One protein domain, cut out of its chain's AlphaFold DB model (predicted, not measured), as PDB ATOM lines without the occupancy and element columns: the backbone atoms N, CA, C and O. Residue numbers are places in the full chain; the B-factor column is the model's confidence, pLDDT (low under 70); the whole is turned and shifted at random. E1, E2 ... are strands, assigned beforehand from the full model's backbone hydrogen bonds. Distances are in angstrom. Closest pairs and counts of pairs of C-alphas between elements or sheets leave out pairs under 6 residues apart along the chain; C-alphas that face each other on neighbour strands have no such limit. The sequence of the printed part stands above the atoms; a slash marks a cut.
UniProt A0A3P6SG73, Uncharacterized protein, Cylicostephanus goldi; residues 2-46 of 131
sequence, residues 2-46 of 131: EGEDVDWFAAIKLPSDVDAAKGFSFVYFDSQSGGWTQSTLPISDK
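AT A GLANCE: This is residues 2 to 46 of the 131 residues of an uncharacterized protein of Cylicostephanus goldi (UniProt A0A3P6SG73). This domain has little regular structure: one two-stranded antiparallel hairpin, E1 then E2, with a long loop, residues 14 to 25, joining its strands, and a stretch that folds back beside E2, where residues 37 to 38 pair with 27 to 28. The printed part has 45 residues, with no named helix and two named strands that hold 10 of them; the class is all strand. It is only just compact, close to loose, with a radius of gyration of the C-alphas of 10.9 A, and spans 31 by 21 by 13 A.

HOW THE PARTS SIT: Look first at E1, residues 9 to 13, and E2, residues 26 to 30, a hairpin of antiparallel neighbours at 169 degrees. C-alphas 9 and 30 face each other at 4.0 A. N 10 and O 29, 2.8 A apart, are within hydrogen-bond range.

IN THESE COORDINATES: Find C-alpha 9 at (12.167, -10.695, 3.327); from there E1 runs 13.3 A to C-alpha 13. E2, also 13.3 A, ends at C-alpha 30, (15.853, -11.018, 1.730).

THE WHOLE: The C-alphas of Asp 7 and Asp 17 are farthest apart, 32.1 A. The link from E1 to E2 is long. The printed part has no cut, and no printed residue is under 70 in pLDDT.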
ATOM      1  N   GLU A   2      12.181  -6.010  -6.685       85.81
ATOM      2  CA  GLU A   2      11.184  -5.604  -7.699       85.81
ATOM      3  C   GLU A   2      10.045  -6.631  -7.880       85.81
ATOM      4  O   GLU A   2       9.504  -6.798  -8.968       85.81
ATOM      5  N   GLY A   3       9.679  -7.335  -6.803       83.25
ATOM      6  CA  GLY A   3       8.560  -8.284  -6.811       83.25
ATOM      7  C   GLY A   3       8.885  -9.710  -7.265       83.25
ATOM      8  O   GLY A   3       7.955 -10.483  -7.463       83.25
ATOM      9  N   GLU A   4      10.168 -10.050  -7.398       92.44
ATOM     10  CA  GLU A   4      10.635 -11.428  -7.600       92.44
ATOM     11  C   GLU A   4      10.389 -12.313  -6.367       92.44
ATOM     12  O   GLU A   4      10.401 -11.824  -5.231       92.44
ATOM     13  N   ASP A   5      10.209 -13.615  -6.600       94.06
ATOM     14  CA  ASP A   5       9.949 -14.602  -5.549       94.06
ATOM     15  C   ASP A   5      11.180 -14.816  -4.648       94.06
ATOM     16  O   ASP A   5      12.306 -15.014  -5.114       94.06
ATOM     17  N   VAL A   6      10.951 -14.796  -3.333       95.81
ATOM     18  CA  VAL A   6      11.951 -15.020  -2.276       95.81
ATOM     19  C   VAL A   6      11.317 -15.809  -1.131       95.81
ATOM     20  O   VAL A   6      10.121 -15.668  -0.875       95.81
ATOM     21  N   ASP A   7      12.115 -16.596  -0.408       96.00
ATOM     22  CA  ASP A   7      11.615 -17.398   0.722       96.00
ATOM     23  C   ASP A   7      11.182 -16.519   1.901       96.00
ATOM     24  O   ASP A   7      10.224 -16.820   2.614       96.00
ATOM     25  N   TRP A   8      11.904 -15.419   2.119       97.25
ATOM     26  CA  TRP A   8      11.602 -14.436   3.149       97.25
ATOM     27  C   TRP A   8      12.182 -13.078   2.774       97.25
ATOM     28  O   TRP A   8      13.188 -12.987   2.070       97.25
ATOM     29  N   PHE A   9      11.571 -12.021   3.303       97.75
ATOM     30  CA  PHE A   9      12.167 -10.695   3.327       97.75
ATOM     31  C   PHE A   9      11.783  -9.931   4.595       97.75
ATOM     32  O   PHE A   9      10.758 -10.197   5.223       97.75
ATOM     33  N   ALA A  10      12.600  -8.943   4.939       97.88
ATOM     34  CA  ALA A  10      12.344  -7.928   5.943       97.88
ATOM     35  C   ALA A  10      12.479  -6.542   5.305       97.88
ATOM     36  O   ALA A  10      13.284  -6.327   4.397       97.88
ATOM     37  N   ALA A  11      11.687  -5.586   5.782       97.50
ATOM     38  CA  ALA A  11      11.722  -4.220   5.290       97.50
ATOM     39  C   ALA A  11      11.493  -3.221   6.425       97.50
ATOM     40  O   ALA A  11      10.651  -3.442   7.294       97.50
ATOM     41  N   ILE A  12      12.224  -2.108   6.391       97.50
ATOM     42  CA  ILE A  12      12.090  -1.003   7.343       97.50
ATOM     43  C   ILE A  12      11.809   0.266   6.546       97.50
ATOM     44  O   ILE A  12      12.650   0.738   5.783       97.50
ATOM     45  N   LYS A  13      10.607   0.816   6.726       97.31
ATOM     46  CA  LYS A  13      10.199   2.106   6.163       97.31
ATOM     47  C   LYS A  13      10.907   3.238   6.913       97.31
ATOM     48  O   LYS A  13      10.929   3.239   8.141       97.31
ATOM     49  N   LEU A  14      11.426   4.221   6.185       96.81
ATOM     50  CA  LEU A  14      12.069   5.384   6.789       96.81
ATOM     51  C   LEU A  14      11.024   6.359   7.379       96.81
ATOM     52  O   LEU A  14       9.935   6.518   6.805       96.81
ATOM     53  N   PRO A  15      11.304   7.010   8.526       95.69
ATOM     54  CA  PRO A  15      10.460   8.078   9.067       95.69
ATOM     55  C   PRO A  15      10.402   9.285   8.122       95.69
ATOM     56  O   PRO A  15      11.389   9.614   7.472       95.69
ATOM     57  N   SER A  16       9.258   9.973   8.064       95.00
ATOM     58  CA  SER A  16       9.036  11.115   7.157       95.00
ATOM     59  C   SER A  16       9.997  12.282   7.366       95.00
ATOM     60  O   SER A  16      10.259  13.028   6.424       95.00
ATOM     61  N   ASP A  17      10.505  12.432   8.586       95.19
ATOM     62  CA  ASP A  17      11.283  13.601   9.001       95.19
ATOM     63  C   ASP A  17      12.742  13.511   8.553       95.19
ATOM     64  O   ASP A  17      13.405  14.529   8.370       95.19
ATOM     65  N   VAL A  18      13.225  12.288   8.322       92.69
ATOM     66  CA  VAL A  18      14.592  12.005   7.858       92.69
ATOM     67  C   VAL A  18      14.626  11.499   6.415       92.69
ATOM     68  O   VAL A  18      15.699  11.344   5.839       92.69
ATOM     69  N   ASP A  19      13.460  11.242   5.821       94.81
ATOM     70  CA  ASP A  19      13.323  10.741   4.460       94.81
ATOM     71  C   ASP A  19      12.991  11.870   3.472       94.81
ATOM     72  O   ASP A  19      11.936  12.508   3.545       94.81
ATOM     73  N   ALA A  20      13.861  12.069   2.478       91.81
ATOM     74  CA  ALA A  20      13.621  12.997   1.374       91.81
ATOM     75  C   ALA A  20      12.354  12.637   0.576       91.81
ATOM     76  O   ALA A  20      11.665  13.528   0.079       91.81
ATOM     77  N   ALA A  21      12.002  11.348   0.519       93.69
ATOM     78  CA  ALA A  21      10.768  10.854  -0.078       93.69
ATOM     79  C   ALA A  21       9.572  10.901   0.890       93.69
ATOM     80  O   ALA A  21       8.569  10.242   0.640       93.69
ATOM     81  N   LYS A  22       9.640  11.665   1.991       94.69
ATOM     82  CA  LYS A  22       8.528  11.905   2.933       94.69
ATOM     83  C   LYS A  22       7.912  10.632   3.513       94.69
ATOM     84  O   LYS A  22       6.712  10.542   3.753       94.69
ATOM     85  N   GLY A  23       8.762   9.654   3.785       95.38
ATOM     86  CA  GLY A  23       8.408   8.388   4.398       95.38
ATOM     87  C   GLY A  23       8.044   7.301   3.391       95.38
ATOM     88  O   GLY A  23       7.597   6.238   3.811       95.38
ATOM     89  N   PHE A  24       8.199   7.524   2.088       96.31
ATOM     90  CA  PHE A  24       7.954   6.486   1.089       96.31
ATOM     91  C   PHE A  24       9.178   5.607   0.812       96.31
ATOM     92  O   PHE A  24       9.020   4.556   0.189       96.31
ATOM     93  N   SER A  25      10.371   5.973   1.286       97.75
ATOM     94  CA  SER A  25      11.553   5.119   1.177       97.75
ATOM     95  C   SER A  25      11.566   4.014   2.232       97.75
ATOM     96  O   SER A  25      11.043   4.151   3.341       97.75
ATOM     97  N   PHE A  26      12.194   2.895   1.881       97.38
ATOM     98  CA  PHE A  26      12.424   1.779   2.787       97.38
ATOM     99  C   PHE A  26      13.732   1.063   2.445       97.38
ATOM    100  O   PHE A  26      14.169   1.050   1.291       97.38
ATOM    101  N   VAL A  27      14.351   0.462   3.459       97.19
ATOM    102  CA  VAL A  27      15.435  -0.511   3.289       97.19
ATOM    103  C   VAL A  27      14.866  -1.919   3.350       97.19
ATOM    104  O   VAL A  27      13.843  -2.161   3.991       97.19
ATOM    105  N   TYR A  28      15.523  -2.843   2.670       97.38
ATOM    106  CA  TYR A  28      15.041  -4.193   2.439       97.38
ATOM    107  C   TYR A  28      16.185  -5.202   2.547       97.38
ATOM    108  O   TYR A  28      17.322  -4.902   2.175       97.38
ATOM    109  N   PHE A  29      15.864  -6.397   3.033       97.69
ATOM    110  CA  PHE A  29      16.763  -7.541   3.138       97.69
ATOM    111  C   PHE A  29      15.968  -8.819   2.842       97.69
ATOM    112  O   PHE A  29      14.866  -8.965   3.363       97.69
ATOM    113  N   ASP A  30      16.488  -9.729   2.023       97.38
ATOM    114  CA  ASP A  30      15.853 -11.018   1.730       97.38
ATOM    115  C   ASP A  30      16.828 -12.193   1.769       97.38
ATOM    116  O   ASP A  30      18.017 -12.036   2.046       97.38
ATOM    117  N   SER A  31      16.303 -13.383   1.482       96.69
ATOM    118  CA  SER A  31      17.060 -14.633   1.446       96.69
ATOM    119  C   SER A  31      18.176 -14.683   0.398       96.69
ATOM    120  O   SER A  31      19.020 -15.576   0.468       96.69
ATOM    121  N   GLN A  32      18.176 -13.775  -0.580       94.62
ATOM    122  CA  GLN A  32      19.115 -13.768  -1.701       94.62
ATOM    123  C   GLN A  32      20.115 -12.607  -1.620       94.62
ATOM    124  O   GLN A  32      21.149 -12.646  -2.289       94.62
ATOM    125  N   SER A  33      19.843 -11.570  -0.824       89.44
ATOM    126  CA  SER A  33      20.725 -10.415  -0.706       89.44
ATOM    127  C   SER A  33      21.817 -10.616   0.352       89.44
ATOM    128  O   SER A  33      21.679 -11.362   1.316       89.44
ATOM    129  N   GLY A  34      22.947  -9.921   0.181       93.44
ATOM    130  CA  GLY A  34      24.073  -9.952   1.128       93.44
ATOM    131  C   GLY A  34      23.893  -9.058   2.364       93.44
ATOM    132  O   GLY A  34      24.850  -8.847   3.105       93.44
ATOM    133  N   GLY A  35      22.704  -8.482   2.559       95.94
ATOM    134  CA  GLY A  35      22.402  -7.528   3.624       95.94
ATOM    135  C   GLY A  35      21.335  -6.507   3.231       95.94
ATOM    136  O   GLY A  35      20.674  -6.632   2.193       95.94
ATOM    137  N   TRP A  36      21.188  -5.485   4.077       97.50
ATOM    138  CA  TRP A  36      20.262  -4.374   3.867       97.50
ATOM    139  C   TRP A  36      20.665  -3.523   2.671       97.50
ATOM    140  O   TRP A  36      21.813  -3.102   2.540       97.50
ATOM    141  N   THR A  37      19.684  -3.185   1.847       96.19
ATOM    142  CA  THR A  37      19.852  -2.223   0.763       96.19
ATOM    143  C   THR A  37      18.611  -1.358   0.634       96.19
ATOM    144  O   THR A  37      17.495  -1.774   0.951       96.19
ATOM    145  N   GLN A  38      18.807  -0.120   0.200       95.94
ATOM    146  CA  GLN A  38      17.716   0.818  -0.008       95.94
ATOM    147  C   GLN A  38      16.945   0.456  -1.280       95.94
ATOM    148  O   GLN A  38      17.547   0.167  -2.315       95.94
ATOM    149  N   SER A  39      15.612   0.477  -1.208       95.31
ATOM    150  CA  SER A  39      14.783   0.284  -2.394       95.31
ATOM    151  C   SER A  39      14.862   1.498  -3.317       95.31
ATOM    152  O   SER A  39      14.813   2.645  -2.867       95.31
ATOM    153  N   THR A  40      14.943   1.240  -4.620       94.88
ATOM    154  CA  THR A  40      14.811   2.255  -5.676       94.88
ATOM    155  C   THR A  40      13.351   2.624  -5.949       94.88
ATOM    156  O   THR A  40      13.088   3.650  -6.571       94.88
ATOM    157  N   LEU A  41      12.402   1.807  -5.478       96.56
ATOM    158  CA  LEU A  41      10.967   2.024  -5.614       96.56
ATOM    159  C   LEU A  41      10.376   2.517  -4.285       96.56
ATOM    160  O   LEU A  41      10.807   2.077  -3.218       96.56
ATOM    161  N   PRO A  42       9.359   3.394  -4.310       96.44
ATOM    162  CA  PRO A  42       8.651   3.757  -3.093       96.44
ATOM    163  C   PRO A  42       7.843   2.565  -2.563       96.44
ATOM    164  O   PRO A  42       7.361   1.728  -3.327       96.44
ATOM    165  N   ILE A  43       7.623   2.518  -1.247       95.56
ATOM    166  CA  ILE A  43       6.851   1.458  -0.571       95.56
ATOM    167  C   ILE A  43       5.409   1.323  -1.096       95.56
ATOM    168  O   ILE A  43       4.790   0.269  -0.972       95.56
ATOM    169  N   SER A  44       4.865   2.390  -1.686       92.88
ATOM    170  CA  SER A  44       3.529   2.432  -2.287       92.88
ATOM    171  C   SER A  44       3.477   1.906  -3.727       92.88
ATOM    172  O   SER A  44       2.381   1.717  -4.259       92.88
ATOM    173  N   ASP A  45       4.624   1.662  -4.371       95.44
ATOM    174  CA  ASP A  45       4.664   1.120  -5.728       95.44
ATOM    175  C   ASP A  45       4.229  -0.349  -5.726       95.44
ATOM    176  O   ASP A  45       4.720  -1.162  -4.938       95.44
ATOM    177  N   LYS A  46       3.343  -0.720  -6.655       93.69
ATOM    178  CA  LYS A  46       2.869  -2.102  -6.834       93.69
ATOM    179  C   LYS A  46       3.971  -3.066  -7.284       93.69
ATOM    180  O   LYS A  46       3.771  -4.270  -7.171       93.69
TER     181      LYS A  46